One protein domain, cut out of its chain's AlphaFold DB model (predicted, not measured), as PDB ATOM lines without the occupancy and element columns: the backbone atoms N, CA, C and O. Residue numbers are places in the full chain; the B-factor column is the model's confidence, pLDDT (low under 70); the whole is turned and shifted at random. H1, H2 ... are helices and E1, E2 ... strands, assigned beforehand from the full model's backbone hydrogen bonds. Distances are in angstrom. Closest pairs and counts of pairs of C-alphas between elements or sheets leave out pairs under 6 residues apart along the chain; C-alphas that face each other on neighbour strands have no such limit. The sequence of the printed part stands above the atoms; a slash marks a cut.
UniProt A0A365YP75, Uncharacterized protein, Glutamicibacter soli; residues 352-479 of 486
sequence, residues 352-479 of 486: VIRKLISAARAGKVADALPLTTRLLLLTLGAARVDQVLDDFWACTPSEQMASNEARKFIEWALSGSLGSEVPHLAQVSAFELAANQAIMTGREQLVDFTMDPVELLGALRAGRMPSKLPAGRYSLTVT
ATOM      1  N   VAL A 352      63.150  -3.605  69.378       93.88
ATOM      2  CA  VAL A 352      63.170  -2.658  70.502       93.88
ATOM      3  C   VAL A 352      63.903  -1.380  70.112       93.88
ATOM      4  O   VAL A 352      63.339  -0.298  70.248       93.88
ATOM      5  N   ILE A 353      65.098  -1.489  69.524       94.69
ATOM      6  CA  ILE A 353      65.882  -0.323  69.094       94.69
ATOM      7  C   ILE A 353      65.110   0.526  68.076       94.69
ATOM      8  O   ILE A 353      65.065   1.743  68.221       94.69
ATOM      9  N   ARG A 354      64.429  -0.078  67.087       92.12
ATOM     10  CA  ARG A 354      63.566   0.680  66.156       92.12
ATOM     11  C   ARG A 354      62.500   1.494  66.886       92.12
ATOM     12  O   ARG A 354      62.240   2.634  66.518       92.12
ATOM     13  N   LYS A 355      61.883   0.918  67.919       90.88
ATOM     14  CA  LYS A 355      60.875   1.613  68.727       90.88
ATOM     15  C   LYS A 355      61.481   2.728  69.571       90.88
ATOM     16  O   LYS A 355      60.859   3.781  69.666       90.88
ATOM     17  N   LEU A 356      62.685   2.537  70.108       92.56
ATOM     18  CA  LEU A 356      63.420   3.579  70.824       92.56
ATOM     19  C   LEU A 356      63.832   4.730  69.894       92.56
ATOM     20  O   LEU A 356      63.627   5.883  70.256       92.56
ATOM     21  N   ILE A 357      64.287   4.443  68.667       92.75
ATOM     22  CA  ILE A 357      64.542   5.461  67.631       92.75
ATOM     23  C   ILE A 357      63.268   6.274  67.362       92.75
ATOM     24  O   ILE A 357      63.293   7.503  67.422       92.75
ATOM     25  N   SER A 358      62.139   5.606  67.099       91.06
ATOM     26  CA  SER A 358      60.851   6.281  66.893       91.06
ATOM     27  C   SER A 358      60.451   7.134  68.102       91.06
ATOM     28  O   SER A 358      60.075   8.292  67.942       91.06
ATOM     29  N   ALA A 359      60.563   6.601  69.320       90.38
ATOM     30  CA  ALA A 359      60.214   7.325  70.540       90.38
ATOM     31  C   ALA A 359      61.110   8.555  70.763       90.38
ATOM     32  O   ALA A 359      60.597   9.634  71.053       90.38
ATOM     33  N   ALA A 360      62.424   8.426  70.559       90.94
ATOM     34  CA  ALA A 360      63.376   9.528  70.679       90.94
ATOM     35  C   ALA A 360      63.082  10.641  69.659       90.94
ATOM     36  O   ALA A 360      63.068  11.825  70.000       90.94
ATOM     37  N   ARG A 361      62.776  10.275  68.407       93.06
ATOM     38  CA  ARG A 361      62.387  11.243  67.371       93.06
ATOM     39  C   ARG A 361      61.036  11.901  67.662       93.06
ATOM     40  O   ARG A 361      60.893  13.101  67.436       93.06
ATOM     41  N   ALA A 362      60.064  11.159  68.197       93.00
ATOM     42  CA  ALA A 362      58.789  11.730  68.638       93.00
ATOM     43  C   ALA A 362      58.989  12.740  69.765       93.00
ATOM     44  O   ALA A 362      58.399  13.814  69.708       93.00
ATOM     45  N   GLY A 363      59.841  12.414  70.744       91.44
ATOM     46  CA  GLY A 363      60.213  13.308  71.839       91.44
ATOM     47  C   GLY A 363      60.750  14.638  71.319       91.44
ATOM     48  O   GLY A 363      60.180  15.678  71.623       91.44
ATOM     49  N   LYS A 364      61.728  14.603  70.401       92.19
ATOM     50  CA  LYS A 364      62.276  15.812  69.752       92.19
ATOM     51  C   LYS A 364      61.193  16.707  69.136       92.19
ATOM     52  O   LYS A 364      61.228  17.923  69.315       92.19
ATOM     53  N   VAL A 365      60.231  16.124  68.414       94.69
ATOM     54  CA  VAL A 365      59.110  16.875  67.817       94.69
ATOM     55  C   VAL A 365      58.169  17.412  68.896       94.69
ATOM     56  O   VAL A 365      57.775  18.575  68.834       94.69
ATOM     57  N   ALA A 366      57.812  16.592  69.884       93.00
ATOM     58  CA  ALA A 366      56.883  16.964  70.945       93.00
ATOM     59  C   ALA A 366      57.433  18.077  71.849       93.00
ATOM     60  O   ALA A 366      56.687  18.997  72.188       93.00
ATOM     61  N   ASP A 367      58.721  18.022  72.179       88.75
ATOM     62  CA  ASP A 367      59.400  18.991  73.040       88.75
ATOM     63  C   ASP A 367      59.589  20.333  72.332       88.75
ATOM     64  O   ASP A 367      59.350  21.391  72.916       88.75
ATOM     65  N   ALA A 368      59.950  20.306  71.048       92.19
ATOM     66  CA  ALA A 368      60.127  21.519  70.257       92.19
ATOM     67  C   ALA A 368      58.800  22.130  69.766       92.19
ATOM     68  O   ALA A 368      58.770  23.315  69.428       92.19
ATOM     69  N   LEU A 369      57.719  21.344  69.677       96.00
ATOM     70  CA  LEU A 369      56.417  21.760  69.136       96.00
ATOM     71  C   LEU A 369      55.228  21.269  70.001       96.00
ATOM     72  O   LEU A 369      54.353  20.536  69.510       96.00
ATOM     73  N   PRO A 370      55.157  21.629  71.296       95.38
ATOM     74  CA  PRO A 370      54.161  21.090  72.225       95.38
ATOM     75  C   PRO A 370      52.707  21.454  71.877       95.38
ATOM     76  O   PRO A 370      51.796  20.636  72.045       95.38
ATOM     77  N   LEU A 371      52.442  22.668  71.392       97.38
ATOM     78  CA  LEU A 371      51.112  23.115  70.968       97.38
ATOM     79  C   LEU A 371      50.717  22.507  69.625       97.38
ATOM     80  O   LEU A 371      49.559  22.122  69.472       97.38
ATOM     81  N   THR A 372      51.649  22.373  68.682       97.81
ATOM     82  CA  THR A 372      51.403  21.673  67.416       97.81
ATOM     83  C   THR A 372      51.085  20.209  67.675       97.81
ATOM     84  O   THR A 372      50.070  19.710  67.194       97.81
ATOM     85  N   THR A 373      51.876  19.531  68.505       97.12
ATOM     86  CA  THR A 373      51.636  18.133  68.885       97.12
ATOM     87  C   THR A 373      50.268  17.976  69.542       97.12
ATOM     88  O   THR A 373      49.486  17.092  69.189       97.12
ATOM     89  N   ARG A 374      49.902  18.897  70.438       97.06
ATOM     90  CA  ARG A 374      48.575  18.905  71.058       97.06
ATOM     91  C   ARG A 374      47.447  19.171  70.062       97.06
ATOM     92  O   ARG A 374      46.406  18.527  70.159       97.06
ATOM     93  N   LEU A 375      47.634  20.083  69.110       97.69
ATOM     94  CA  LEU A 375      46.674  20.346  68.036       97.69
ATOM     95  C   LEU A 375      46.446  19.092  67.182       97.69
ATOM     96  O   LEU A 375      45.296  18.742  66.907       97.69
ATOM     97  N   LEU A 376      47.523  18.398  66.809       97.56
ATOM     98  CA  LEU A 376      47.469  17.136  66.072       97.56
ATOM     99  C   LEU A 376      46.679  16.081  66.853       97.56
ATOM    100  O   LEU A 376      45.739  15.500  66.311       97.56
ATOM    101  N   LEU A 377      46.984  15.894  68.141       97.12
ATOM    102  CA  LEU A 377      46.286  14.937  69.004       97.12
ATOM    103  C   LEU A 377      44.794  15.259  69.162       97.12
ATOM    104  O   LEU A 377      43.964  14.357  69.073       97.12
ATOM    105  N   LEU A 378      44.442  16.531  69.365       97.00
ATOM    106  CA  LEU A 378      43.049  16.970  69.509       97.00
ATOM    107  C   LEU A 378      42.238  16.840  68.212       97.00
ATOM    108  O   LEU A 378      41.021  16.677  68.276       97.00
ATOM    109  N   THR A 379      42.898  16.929  67.056       96.81
ATOM    110  CA  THR A 379      42.237  16.905  65.742       96.81
ATOM    111  C   THR A 379      42.142  15.495  65.167       96.81
ATOM    112  O   THR A 379      41.095  15.106  64.657       96.81
ATOM    113  N   LEU A 380      43.233  14.732  65.238       96.88
ATOM    114  CA  LEU A 380      43.383  13.445  64.558       96.88
ATOM    115  C   LEU A 380      43.243  12.245  65.506       96.88
ATOM    116  O   LEU A 380      42.912  11.145  65.063       96.88
ATOM    117  N   GLY A 381      43.483  12.445  66.805       96.38
ATOM    118  CA  GLY A 381      43.603  11.373  67.791       96.38
ATOM    119  C   GLY A 381      44.965  10.668  67.750       96.38
ATOM    120  O   GLY A 381      45.658  10.674  66.734       96.38
ATOM    121  N   ALA A 382      45.338  10.031  68.866       94.75
ATOM    122  CA  ALA A 382      46.669   9.447  69.075       94.75
ATOM    123  C   ALA A 382      47.103   8.486  67.955       94.75
ATOM    124  O   ALA A 382      48.139   8.700  67.341       94.75
ATOM    125  N   ALA A 383      46.259   7.513  67.596       94.88
ATOM    126  CA  ALA A 383      46.606   6.511  66.585       94.88
ATOM    127  C   ALA A 383      46.927   7.110  65.202       94.88
ATOM    128  O   ALA A 383      47.755   6.578  64.467       94.88
ATOM    129  N   ARG A 384      46.271   8.216  64.821       96.12
ATOM    130  CA  ARG A 384      46.567   8.885  63.549       96.12
ATOM    131  C   ARG A 384      47.817   9.755  63.653       96.12
ATOM    132  O   ARG A 384      48.529   9.854  62.662       96.12
ATOM    133  N   VAL A 385      48.093  10.350  64.815       96.31
ATOM    134  CA  VAL A 385      49.354  11.070  65.059       96.31
ATOM    135  C   VAL A 385      50.546  10.122  64.978       96.31
ATOM    136  O   VAL A 385      51.508  10.456  64.294       96.31
ATOM    137  N   ASP A 386      50.447   8.928  65.565       93.31
ATOM    138  CA  ASP A 386      51.490   7.900  65.455       93.31
ATOM    139  C   ASP A 386      51.782   7.572  63.982       93.31
ATOM    140  O   ASP A 386      52.931   7.617  63.551       93.31
ATOM    141  N   GLN A 387      50.737   7.366  63.167       93.44
ATOM    142  CA  GLN A 387      50.901   7.125  61.728       93.44
ATOM    143  C   GLN A 387      51.545   8.313  60.995       93.44
ATOM    144  O   GLN A 387      52.353   8.112  60.099       93.44
ATOM    145  N   VAL A 388      51.182   9.550  61.348       95.56
ATOM    146  CA  VAL A 388      51.765  10.759  60.741       95.56
ATOM    147  C   VAL A 388      53.263  10.854  61.036       95.56
ATOM    148  O   VAL A 388      54.032  11.215  60.148       95.56
ATOM    149  N   LEU A 389      53.683  10.528  62.260       94.69
ATOM    150  CA  LEU A 389      55.097  10.509  62.633       94.69
ATOM    151  C   LEU A 389      55.852   9.381  61.916       94.69
ATOM    152  O   LEU A 389      56.923   9.629  61.362       94.69
ATOM    153  N   ASP A 390      55.265   8.184  61.834       91.56
ATOM    154  CA  ASP A 390      55.833   7.069  61.071       91.56
ATOM    155  C   ASP A 390      56.007   7.432  59.579       91.56
ATOM    156  O   ASP A 390      57.072   7.193  59.003       91.56
ATOM    157  N   ASP A 391      55.004   8.072  58.964       92.62
ATOM    158  CA  ASP A 391      55.051   8.533  57.568       92.62
ATOM    159  C   ASP A 391      56.158   9.590  57.356       92.62
ATOM    160  O   ASP A 391      56.874   9.559  56.351       92.62
ATOM    161  N   PHE A 392      56.330  10.512  58.310       92.75
ATOM    162  CA  PHE A 392      57.397  11.517  58.286       92.75
ATOM    163  C   PHE A 392      58.786  10.868  58.310       92.75
ATOM    164  O   PHE A 392      59.647  11.186  57.481       92.75
ATOM    165  N   TRP A 393      59.006   9.934  59.234       90.50
ATOM    166  CA  TRP A 393      60.295   9.272  59.422       90.50
ATOM    167  C   TRP A 393      60.651   8.304  58.302       90.50
ATOM    168  O   TRP A 393      61.834   8.130  58.014       90.50
ATOM    169  N   ALA A 394      59.653   7.724  57.633       87.44
ATOM    170  CA  ALA A 394      59.861   6.878  56.463       87.44
ATOM    171  C   ALA A 394      60.497   7.629  55.278       87.44
ATOM    172  O   ALA A 394      61.071   6.999  54.390       87.44
ATOM    173  N   CYS A 395      60.388   8.960  55.238       87.69
ATOM    174  CA  CYS A 395      60.896   9.790  54.142       87.69
ATOM    175  C   CYS A 395      61.945  10.819  54.574       87.69
ATOM    176  O   CYS A 395      62.529  11.480  53.714       87.69
ATOM    177  N   THR A 396      62.193  10.963  55.877       88.69
ATOM    178  CA  THR A 396      63.057  12.016  56.412       88.69
ATOM    179  C   THR A 396      64.129  11.432  57.331       88.69
ATOM    180  O   THR A 396      63.782  10.850  58.367       88.69
ATOM    181  N   PRO A 397      65.425  11.619  57.010       87.81
ATOM    182  CA  PRO A 397      66.519  11.241  57.897       87.81
ATOM    183  C   PRO A 397      66.405  11.926  59.259       87.81
ATOM    184  O   PRO A 397      65.960  13.075  59.329       87.81
ATOM    185  N   SER A 398      66.832  11.219  60.306       89.94
ATOM    186  CA  SER A 398      66.907  11.756  61.666       89.94
ATOM    187  C   SER A 398      67.801  12.994  61.723       89.94
ATOM    188  O   SER A 398      68.803  13.089  61.013       89.94
ATOM    189  N   GLU A 399      67.432  13.945  62.573       89.94
ATOM    190  CA  GLU A 399      68.278  15.048  63.008       89.94
ATOM    191  C   GLU A 399      68.662  14.882  64.474       89.94
ATOM    192  O   GLU A 399      67.843  14.516  65.324       89.94
ATOM    193  N   GLN A 400      69.908  15.217  64.800       88.19
ATOM    194  CA  GLN A 400      70.380  15.176  66.179       88.19
ATOM    195  C   GLN A 400      69.695  16.253  67.036       88.19
ATOM    196  O   GLN A 400      69.252  15.965  68.144       88.19
ATOM    197  N   MET A 401      69.568  17.474  66.503       88.44
ATOM    198  CA  MET A 401      68.983  18.621  67.202       88.44
ATOM    199  C   MET A 401      67.457  18.629  67.084       88.44
ATOM    200  O   MET A 401      66.915  18.580  65.975       88.44
ATOM    201  N   ALA A 402      66.761  18.790  68.211       89.62
ATOM    202  CA  ALA A 402      65.299  18.846  68.244       89.62
ATOM    203  C   ALA A 402      64.733  19.992  67.385       89.62
ATOM    204  O   ALA A 402      63.744  19.806  66.677       89.62
ATOM    205  N   SER A 403      65.405  21.149  67.360       88.12
ATOM    206  CA  SER A 403      65.022  22.296  66.524       88.12
ATOM    207  C   SER A 403      65.027  21.971  65.025       88.12
ATOM    208  O   SER A 403      64.147  22.418  64.285       88.12
ATOM    209  N   ASN A 404      66.000  21.176  64.567       89.88
ATOM    210  CA  ASN A 404      66.117  20.773  63.169       89.88
ATOM    211  C   ASN A 404      65.072  19.710  62.811       89.88
ATOM    212  O   ASN A 404      64.418  19.840  61.773       89.88
ATOM    213  N   GLU A 405      64.870  18.711  63.677       92.94
ATOM    214  CA  GLU A 405      63.837  17.678  63.506       92.94
ATOM    215  C   GLU A 405      62.440  18.319  63.420       92.94
ATOM    216  O   GLU A 405      61.679  18.045  62.492       92.94
ATOM    217  N   ALA A 406      62.137  19.253  64.327       93.44
ATOM    218  CA  ALA A 406      60.887  20.005  64.354       93.44
ATOM    219  C   ALA A 406      60.653  20.817  63.077       93.44
ATOM    220  O   ALA A 406      59.570  20.767  62.491       93.44
ATOM    221  N   ARG A 407      61.671  21.546  62.602       92.50
ATOM    222  CA  ARG A 407      61.573  22.307  61.352       92.50
ATOM    223  C   ARG A 407      61.286  21.386  60.165       92.50
ATOM    224  O   ARG A 407      60.359  21.663  59.404       92.50
ATOM    225  N   LYS A 408      62.026  20.277  60.033       93.50
ATOM    226  CA  LYS A 408      61.793  19.283  58.974       93.50
ATOM    227  C   LYS A 408      60.390  18.685  59.052       93.50
ATOM    228  O   LYS A 408      59.749  18.527  58.016       93.50
ATOM    229  N   PHE A 409      59.901  18.390  60.257       96.25
ATOM    230  CA  PHE A 409      58.547  17.882  60.460       96.25
ATOM    231  C   PHE A 409      57.493  18.870  59.949       96.25
ATOM    232  O   PHE A 409      56.600  18.475  59.203       96.25
ATOM    233  N   ILE A 410      57.615  20.160  60.282       96.12
ATOM    234  CA  ILE A 410      56.674  21.188  59.813       96.12
ATOM    235  C   ILE A 410      56.757  21.395  58.298       96.12
ATOM    236  O   ILE A 410      55.716  21.479  57.646       96.12
ATOM    237  N   GLU A 411      57.961  21.445  57.723       94.69
ATOM    238  CA  GLU A 411      58.156  21.544  56.271       94.69
ATOM    239  C   GLU A 411      57.492  20.369  55.541       94.69
ATOM    240  O   GLU A 411      56.702  20.574  54.615       94.69
ATOM    241  N   TRP A 412      57.738  19.142  56.008       95.75
ATOM    242  CA  TRP A 412      57.112  17.937  55.479       95.75
ATOM    243  C   TRP A 412      55.583  17.986  55.622       95.75
ATOM    244  O   TRP A 412      54.868  17.849  54.627       95.75
ATOM    245  N   ALA A 413      55.077  18.281  56.821       95.62
ATOM    246  CA  ALA A 413      53.649  18.304  57.131       95.62
ATOM    247  C   ALA A 413      52.869  19.326  56.288       95.62
ATOM    248  O   ALA A 413      51.767  19.036  55.816       95.62
ATOM    249  N   LEU A 414      53.431  20.522  56.091       94.62
ATOM    250  CA  LEU A 414      52.803  21.589  55.306       94.62
ATOM    251  C   LEU A 414      52.951  21.387  53.794       94.62
ATOM    252  O   LEU A 414      52.111  21.880  53.042       94.62
ATOM    253  N   SER A 415      53.985  20.670  53.341       93.50
ATOM    254  CA  SER A 415      54.128  20.280  51.931       93.50
ATOM    255  C   SER A 415      53.175  19.149  51.518       93.50
ATOM    256  O   SER A 415      52.838  19.024  50.340       93.50
ATOM    257  N   GLY A 416      52.741  18.334  52.486       89.81
ATOM    258  CA  GLY A 416      51.787  17.244  52.304       89.81
ATOM    259  C   GLY A 416      50.320  17.660  52.473       89.81
ATOM    260  O   GLY A 416      49.954  18.833  52.402       89.81
ATOM    261  N   SER A 417      49.444  16.679  52.716       85.75
ATOM    262  CA  SER A 417      48.011  16.921  52.956       85.75
ATOM    263  C   SER A 417      47.691  17.373  54.383       85.75
ATOM    264  O   SER A 417      46.596  17.893  54.617       85.75
ATOM    265  N   LEU A 418      48.628  17.232  55.331       91.19
ATOM    266  CA  LEU A 418      48.360  17.438  56.756       91.19
ATOM    267  C   LEU A 418      47.899  18.868  57.066       91.19
ATOM    268  O   LEU A 418      46.976  19.054  57.853       91.19
ATOM    269  N   GLY A 419      48.461  19.873  56.387       86.94
ATOM    270  CA  GLY A 419      48.019  21.268  56.519       86.94
ATOM    271  C   GLY A 419      46.553  21.513  56.130       86.94
ATOM    272  O   GLY A 419      45.944  22.462  56.617       86.94
ATOM    273  N   SER A 420      45.973  20.657  55.282       88.62
ATOM    274  CA  SER A 420      44.546  20.700  54.925       88.62
ATOM    275  C   SER A 420      43.665  19.849  55.846       88.62
ATOM    276  O   SER A 420      42.500  20.183  56.052       88.62
ATOM    277  N   GLU A 421      44.221  18.779  56.421       93.38
ATOM    278  CA  GLU A 421      43.538  17.897  57.376       93.38
ATOM    279  C   GLU A 421      43.432  18.527  58.773       93.38
ATOM    280  O   GLU A 421      42.463  18.273  59.489       93.38
ATOM    281  N   VAL A 422      44.409  19.356  59.158       95.81
ATOM    282  CA  VAL A 422      44.545  19.908  60.511       95.81
ATOM    283  C   VAL A 422      44.368  21.428  60.486       95.81
ATOM    284  O   VAL A 422      45.296  22.159  60.119       95.81
ATOM    285  N   PRO A 423      43.194  21.945  60.897       92.50
ATOM    286  CA  PRO A 423      42.953  23.378  60.948       92.50
ATOM    287  C   PRO A 423      43.982  24.088  61.826       92.50
ATOM    288  O   PRO A 423      44.298  23.635  62.921       92.50
ATOM    289  N   HIS A 424      44.453  25.243  61.360       93.88
ATOM    290  CA  HIS A 424      45.396  26.113  62.075       93.88
ATOM    291  C   HIS A 424      46.826  25.578  62.230       93.88
ATOM    292  O   HIS A 424      47.635  26.251  62.870       93.88
ATOM    293  N   LEU A 425      47.168  24.433  61.621       96.25
ATOM    294  CA  LEU A 425      48.508  23.848  61.726       96.25
ATOM    295  C   LEU A 425      49.602  24.857  61.366       96.25
ATOM    296  O   LEU A 425      50.531  25.034  62.142       96.25
ATOM    297  N   ALA A 426      49.449  25.571  60.247       95.50
ATOM    298  CA  ALA A 426      50.432  26.551  59.784       95.50
ATOM    299  C   ALA A 426      50.633  27.724  60.759       95.50
ATOM    300  O   ALA A 426      51.751  28.200  60.919       95.50
ATOM    301  N   GLN A 427      49.570  28.209  61.409       95.00
ATOM    302  CA  GLN A 427      49.662  29.332  62.344       95.00
ATOM    303  C   GLN A 427      50.286  28.913  63.677       95.00
ATOM    304  O   GLN A 427      51.119  29.634  64.222       95.00
ATOM    305  N   VAL A 428      49.888  27.749  64.201       96.81
ATOM    306  CA  VAL A 428      50.414  27.236  65.474       96.81
ATOM    307  C   VAL A 428      51.882  26.848  65.327       96.81
ATOM    308  O   VAL A 428      52.695  27.264  66.148       96.81
ATOM    309  N   SER A 429      52.243  26.144  64.252       96.75
ATOM    310  CA  SER A 429      53.635  25.759  64.023       96.75
ATOM    311  C   SER A 429      54.537  26.957  63.741       96.75
ATOM    312  O   SER A 429      55.643  27.011  64.268       96.75
ATOM    313  N   ALA A 430      54.070  27.965  62.992       95.81
ATOM    314  CA  ALA A 430      54.831  29.198  62.777       95.81
ATOM    315  C   ALA A 430      55.123  29.933  64.095       95.81
ATOM    316  O   ALA A 430      56.226  30.441  64.278       95.81
ATOM    317  N   PHE A 431      54.163  29.957  65.027       96.69
ATOM    318  CA  PHE A 431      54.376  30.528  66.355       96.69
ATOM    319  C   PHE A 431      55.437  29.778  67.159       96.69
ATOM    320  O   PHE A 431      56.296  30.418  67.758       96.69
ATOM    321  N   GLU A 432      55.406  28.446  67.168       95.62
ATOM    322  CA  GLU A 432      56.378  27.655  67.930       95.62
ATOM    323  C   GLU A 432      57.773  27.691  67.310       95.62
ATOM    324  O   GLU A 432      58.751  27.871  68.028       95.62
ATOM    325  N   LEU A 433      57.880  27.632  65.980       93.81
ATOM    326  CA  LEU A 433      59.160  27.821  65.296       93.81
ATOM    327  C   LEU A 433      59.739  29.215  65.573       93.81
ATOM    328  O   LEU A 433      60.937  29.337  65.818       93.81
ATOM    329  N   ALA A 434      58.899  30.254  65.601       92.88
ATOM    330  CA  ALA A 434      59.310  31.599  65.990       92.88
ATOM    331  C   ALA A 434      59.692  31.692  67.477       92.88
ATOM    332  O   ALA A 434      60.646  32.385  67.812       92.88
ATOM    333  N   ALA A 435      59.001  30.986  68.374       91.31
ATOM    334  CA  ALA A 435      59.367  30.924  69.789       91.31
ATOM    335  C   ALA A 435      60.725  30.256  69.990       91.31
ATOM    336  O   ALA A 435      61.591  30.830  70.650       91.31
ATOM    337  N   ASN A 436      60.948  29.118  69.335       88.81
ATOM    338  CA  ASN A 436      62.243  28.457  69.323       88.81
ATOM    339  C   ASN A 436      63.296  29.417  68.755       88.81
ATOM    340  O   ASN A 436      64.321  29.638  69.383       88.81
ATOM    341  N   GLN A 437      63.042  30.073  67.617       88.06
ATOM    342  CA  GLN A 437      63.990  31.024  67.028       88.06
ATOM    343  C   GLN A 437      64.267  32.241  67.920       88.06
ATOM    344  O   GLN A 437      65.396  32.735  67.930       88.06
ATOM    345  N   ALA A 438      63.284  32.715  68.686       88.88
ATOM    346  CA  ALA A 438      63.474  33.796  69.643       88.88
ATOM    347  C   ALA A 438      64.416  33.376  70.773       88.88
ATOM    348  O   ALA A 438      65.389  34.084  71.027       88.88
ATOM    349  N   ILE A 439      64.171  32.208  71.382       83.88
ATOM    350  CA  ILE A 439      65.043  31.602  72.402       83.88
ATOM    351  C   ILE A 439      66.461  31.450  71.844       83.88
ATOM    352  O   ILE A 439      67.418  31.955  72.421       83.88
ATOM    353  N   MET A 440      66.570  30.849  70.659       79.31
ATOM    354  CA  MET A 440      67.834  30.563  69.991       79.31
ATOM    355  C   MET A 440      68.636  31.837  69.672       79.31
ATOM    356  O   MET A 440      69.824  31.966  69.948       79.31
ATOM    357  N   THR A 441      68.008  32.835  69.061       80.81
ATOM    358  CA  THR A 441      68.744  34.015  68.575       80.81
ATOM    359  C   THR A 441      68.864  35.129  69.611       80.81
ATOM    360  O   THR A 441      69.586  36.101  69.368       80.81
ATOM    361  N   GLY A 442      68.130  35.039  70.726       81.69
ATOM    362  CA  GLY A 442      67.945  36.143  71.667       81.69
ATOM    363  C   GLY A 442      67.253  37.359  71.037       81.69
ATOM    364  O   GLY A 442      67.393  38.476  71.536       81.69
ATOM    365  N   ARG A 443      66.550  37.184  69.908       85.69
ATOM    366  CA  ARG A 443      65.898  38.265  69.151       85.69
ATOM    367  C   ARG A 443      64.407  38.028  69.043       85.69
ATOM    368  O   ARG A 443      63.965  36.911  68.798       85.69
ATOM    369  N   GLU A 444      63.648  39.110  69.142       92.75
ATOM    370  CA  GLU A 444      62.205  39.074  68.931       92.75
ATOM    371  C   GLU A 444      61.852  38.538  67.540       92.75
ATOM    372  O   GLU A 444      62.496  38.880  66.544       92.75
ATOM    373  N   GLN A 445      60.798  37.727  67.478       93.56
ATOM    374  CA  GLN A 445      60.210  37.235  66.237       93.56
ATOM    375  C   GLN A 445      58.791  37.777  66.092       93.56
ATOM    376  O   GLN A 445      58.067  37.921  67.077       93.56
ATOM    377  N   LEU A 446      58.373  38.074  64.864       94.88
ATOM    378  CA  LEU A 446      57.014  38.520  64.569       94.88
ATOM    379  C   LEU A 446      56.254  37.404  63.857       94.88
ATOM    380  O   LEU A 446      56.745  36.857  62.871       94.88
ATOM    381  N   VAL A 447      55.050  37.095  64.337       95.75
ATOM    382  CA  VAL A 447      54.192  36.064  63.749       95.75
ATOM    383  C   VAL A 447      52.823  36.649  63.454       95.75
ATOM    384  O   VAL A 447      52.133  37.140  64.350       95.75
ATOM    385  N   ASP A 448      52.420  36.576  62.190       94.31
ATOM    386  CA  ASP A 448      51.123  37.061  61.737       94.31
ATOM    387  C   ASP A 448      50.060  35.960  61.788       94.31
ATOM    388  O   ASP A 448      50.293  34.808  61.419       94.31
ATOM    389  N   PHE A 449      48.851  36.343  62.193       95.44
ATOM    390  CA  PHE A 449      47.701  35.454  62.296       95.44
ATOM    391  C   PHE A 449      46.487  36.018  61.559       95.44
ATOM    392  O   PHE A 449      46.240  37.228  61.524       95.44
ATOM    393  N   THR A 450      45.681  35.108  61.007       93.00
ATOM    394  CA  THR A 450      44.392  35.412  60.364       93.00
ATOM    395  C   THR A 450      43.191  35.230  61.305       93.00
ATOM    396  O   THR A 450      42.036  35.411  60.905       93.00
ATOM    397  N   MET A 451      43.460  34.877  62.562       94.00
ATOM    398  CA  MET A 451      42.501  34.707  63.649       94.00
ATOM    399  C   MET A 451      43.116  35.153  64.975       94.00
ATOM    400  O   MET A 451      44.332  35.296  65.055       94.00
ATOM    401  N   ASP A 452      42.289  35.348  66.003       95.00
ATOM    402  CA  ASP A 452      42.758  35.732  67.337       95.00
ATOM    403  C   ASP A 452      43.765  34.701  67.907       95.00
ATOM    404  O   ASP A 452      43.375  33.566  68.217       95.00
ATOM    405  N   PRO A 453      45.054  35.066  68.050       94.75
ATOM    406  CA  PRO A 453      46.078  34.143  68.522       94.75
ATOM    407  C   PRO A 453      45.952  33.843  70.018       94.75
ATOM    408  O   PRO A 453      46.368  32.771  70.452       94.75
ATOM    409  N   VAL A 454      45.370  34.745  70.816       93.56
ATOM    410  CA  VAL A 454      45.248  34.560  72.271       93.56
ATOM    411  C   VAL A 454      44.260  33.439  72.572       93.56
ATOM    412  O   VAL A 454      44.565  32.546  73.363       93.56
ATOM    413  N   GLU A 455      43.112  33.436  71.895       94.88
ATOM    414  CA  GLU A 455      42.111  32.374  72.035       94.88
ATOM    415  C   GLU A 455      42.614  31.034  71.480       94.88
ATOM    416  O   GLU A 455      42.461  30.001  72.135       94.88
ATOM    417  N   LEU A 456      43.263  31.036  70.307       95.88
ATOM    418  CA  LEU A 456      43.807  29.817  69.698       95.88
ATOM    419  C   LEU A 456      44.871  29.165  70.590       95.88
ATOM    420  O   LEU A 456      44.728  28.009  70.994       95.88
ATOM    421  N   LEU A 457      45.931  29.906  70.917       96.44
ATOM    422  CA  LEU A 457      47.052  29.383  71.694       96.44
ATOM    423  C   LEU A 457      46.633  29.100  73.143       96.44
ATOM    424  O   LEU A 457      47.060  28.102  73.723       96.44
ATOM    425  N   GLY A 458      45.763  29.932  73.723       95.69
ATOM    426  CA  GLY A 458      45.215  29.736  75.065       95.69
ATOM    427  C   GLY A 458      44.360  28.473  75.184       95.69
ATOM    428  O   GLY A 458      44.516  27.715  76.144       95.69
ATOM    429  N   ALA A 459      43.499  28.191  74.199       96.00
ATOM    430  CA  ALA A 459      42.708  26.962  74.169       96.00
ATOM    431  C   ALA A 459      43.599  25.716  74.087       96.00
ATOM    432  O   ALA A 459      43.416  24.783  74.875       96.00
ATOM    433  N   LEU A 460      44.609  25.736  73.212       96.81
ATOM    434  CA  LEU A 460      45.559  24.634  73.083       96.81
ATOM    435  C   LEU A 460      46.377  24.439  74.362       96.81
ATOM    436  O   LEU A 460      46.495  23.314  74.833       96.81
ATOM    437  N   ARG A 461      46.873  25.503  75.006       95.69
ATOM    438  CA  ARG A 461      47.536  25.392  76.322       95.69
ATOM    439  C   ARG A 461      46.633  24.747  77.378       95.69
ATOM    440  O   ARG A 461      47.121  24.000  78.217       95.69
ATOM    441  N   ALA A 462      45.324  24.982  77.296       95.00
ATOM    442  CA  ALA A 462      44.319  24.382  78.169       95.00
ATOM    443  C   ALA A 462      43.856  22.973  77.738       95.00
ATOM    444  O   ALA A 462      42.894  22.461  78.309       95.00
ATOM    445  N   GLY A 463      44.485  22.342  76.740       95.56
ATOM    446  CA  GLY A 463      44.150  20.966  76.360       95.56
ATOM    447  C   GLY A 463      42.873  20.816  75.532       95.56
ATOM    448  O   GLY A 463      42.280  19.742  75.544       95.56
ATOM    449  N   ARG A 464      42.405  21.866  74.846       95.88
ATOM    450  CA  ARG A 464      41.122  21.848  74.124       95.88
ATOM    451  C   ARG A 464      41.174  22.598  72.796       95.88
ATOM    452  O   ARG A 464      41.976  23.508  72.616       95.88
ATOM    453  N   MET A 465      40.264  22.252  71.885       94.38
ATOM    454  CA  MET A 465      40.062  23.027  70.657       94.38
ATOM    455  C   MET A 465      39.377  24.370  70.965       94.38
ATOM    456  O   MET A 465      38.506  24.424  71.843       94.38
ATOM    457  N   PRO A 466      39.739  25.456  70.260       88.25
ATOM    458  CA  PRO A 466      39.100  26.753  70.445       88.25
ATOM    459  C   PRO A 466      37.634  26.702  69.996       88.25
ATOM    460  O   PRO A 466      37.297  26.137  68.959       88.25
ATOM    461  N   SER A 467      36.744  27.302  70.787       83.62
ATOM    462  CA  SER A 467      35.297  27.277  70.528       83.62
ATOM    463  C   SER A 467      34.841  28.373  69.562       83.62
ATOM    464  O   SER A 467      33.888  28.180  68.807       83.62
ATOM    465  N   LYS A 468      35.512  29.531  69.581       87.00
ATOM    466  CA  LYS A 468      35.317  30.644  68.650       87.00
ATOM    467  C   LYS A 468      36.660  31.284  68.348       87.00
ATOM    468  O   LYS A 468      37.399  31.619  69.264       87.00
ATOM    469  N   LEU A 469      36.925  31.499  67.066       90.69
ATOM    470  CA  LEU A 469      38.117  32.185  66.586       90.69
ATOM    471  C   LEU A 469      37.679  33.384  65.745       90.69
ATOM    472  O   LEU A 469      37.299  33.205  64.585       90.69
ATOM    473  N   PRO A 470      37.659  34.599  66.320       90.44
ATOM    474  CA  PRO A 470      37.427  35.811  65.550       90.44
ATOM    475  C   PRO A 470      38.443  35.908  64.409       90.44
ATOM    476  O   PRO A 470      39.650  35.848  64.641       90.44
ATOM    477  N   ALA A 471      37.954  36.030  63.175       91.38
ATOM    478  CA  ALA A 471      38.805  36.262  62.016       91.38
ATOM    479  C   ALA A 471      39.254  37.728  61.984       91.38
ATOM    480  O   ALA A 471      38.470  38.636  62.262       91.38
ATOM    481  N   GLY A 472      40.505  37.966  61.610       91.75
ATOM    482  CA  GLY A 472      41.088  39.303  61.576       91.75
ATOM    483  C   GLY A 472      42.560  39.253  61.199       91.75
ATOM    484  O   GLY A 472      43.100  38.183  60.949       91.75
ATOM    485  N   ARG A 473      43.219  40.409  61.132       94.19
ATOM    486  CA  ARG A 473      44.681  40.465  61.022       94.19
ATOM    487  C   ARG A 473      45.240  40.770  62.398       94.19
ATOM    488  O   ARG A 473      44.997  41.855  62.922       94.19
ATOM    489  N   TYR A 474      45.961  39.813  62.950       95.88
ATOM    490  CA  TYR A 474      46.645  39.927  64.228       95.88
ATOM    491  C   TYR A 474      48.137  39.734  63.989       95.88
ATOM    492  O   TYR A 474      48.530  39.044  63.051       95.88
ATOM    493  N   SER A 475      48.958  40.333  64.840       94.00
ATOM    494  CA  SER A 475      50.400  40.132  64.826       94.00
ATOM    495  C   SER A 475      50.860  39.982  66.267       94.00
ATOM    496  O   SER A 475      50.416  40.737  67.137       94.00
ATOM    497  N   LEU A 476      51.672  38.965  66.528       94.50
ATOM    498  CA  LEU A 476      52.173  38.635  67.852       94.50
ATOM    499  C   LEU A 476      53.697  38.714  67.830       94.50
ATOM    500  O   LEU A 476      54.352  38.063  67.017       94.50
ATOM    501  N   THR A 477      54.252  39.512  68.737       94.31
ATOM    502  CA  THR A 477      55.694  39.574  68.974       94.31
ATOM    503  C   THR A 477      56.069  38.501  69.985       94.31
ATOM    504  O   THR A 477      55.637  38.544  71.138       94.31
ATOM    505  N   VAL A 478      56.856  37.525  69.545       92.31
ATOM    506  CA  VAL A 478      57.436  36.494  70.398       92.31
ATOM    507  C   VAL A 478      58.773  37.009  70.902       92.31
ATOM    508  O   VAL A 478      59.692  37.253  70.121       92.31
ATOM    509  N   THR A 479      58.862  37.221  72.207       88.56
ATOM    510  CA  THR A 479      60.074  37.703  72.865       88.56
ATOM    511  C   THR A 479      60.870  36.517  73.409       88.56
ATOM    512  O   THR A 479      60.264  35.537  73.854       88.56
TER     513      THR A 479
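Overview. This is residues 352 to 479 of the 486 residues of an uncharacterized protein of Glutamicibacter soli (UniProt A0A365YP75). H6 stands between two parts: on one side a cluster of crossing and aligned helices, with H2 and H4 packing on H6, and on the other a ribbon of two strands, E1 and E2, across one end of the domain. H1 makes the opposite end of the long axis, H3 crosses beside H1 and H4, and H7 bridges from the ribbon to H2. The printed part has 128 residues, with seven named helices and two named strands in the order H1 H2 H3 H4 H5 H6 E1 H7 E2; the sheet, E1 - E2, is antiparallel. The class is mostly helix. The whole is compact, with a radius of gyration of the C-alphas of 14.7 A and spans of 46 by 33 by 26 A.

Along the chain. H1 is residues 352 to 368, 24.4 A long, beginning at C-alpha 352 (63.170, -2.658, 70.502). H2 is residues 370 to 380, H3 is residues 382 to 395, 20.6 A long, and H4 is residues 402 to 415, 19.8 A long. H5 is residues 418 to 421. H6 is residues 425 to 441, 23.7 A long, beginning at C-alpha 425 (48.508, 23.848, 61.726). E1 is residues 445 to 451, H7 is residues 453 to 461, and E2 is residues 471 to 478, 20.4 A long, ending at C-alpha 478 (57.436, 36.494, 70.398).

Arrangement. H4 is the hub, touching H1, H3 and H6. H1 touches it with residues 361 to 368 alone, about perpendicular at 85 degrees, the closest C-alphas being Lys 364 and Ala 402, 4.5 A. H3 only just touches H4, with 3 pairs of C-alphas within 8 A, the closest Phe 392 and Phe 409, 6.8 A. H4 and H6 run opposite ways at a shallow tilt of 27 degrees, closest at C-alphas 410 and 429, 6.9 A. H2 touches H6 at a shallow tilt of 14 degrees, opposite ways, closest at C-alphas 372 and 429, 5.8 A. H7 touches H2, closest at C-alphas 371 and 460, 6.1 A. H5 is close to H4 but not clearly touching, closest at C-alphas 413 and 419, 6.4 A. The closest C-alphas of H6 and E1 are 434 and 445, 5.7 A. Across E1 and E2, N 447 and O 476 are 2.9 A apart and N 478 and O 445 2.8 A, within hydrogen-bond range. Every O i to N i+4 pair is within range in H1, H2, H4, H6 and H7; H3 has 9 of 10, and H5 is too short for one.

Size, cuts and confidence. The two C-alphas farthest apart, Val 352 and Gly 472, are 48.2 A apart. The printed part has no cut and no long link. The mean pLDDT of the printed part is 92.8, and no printed residue is under 70.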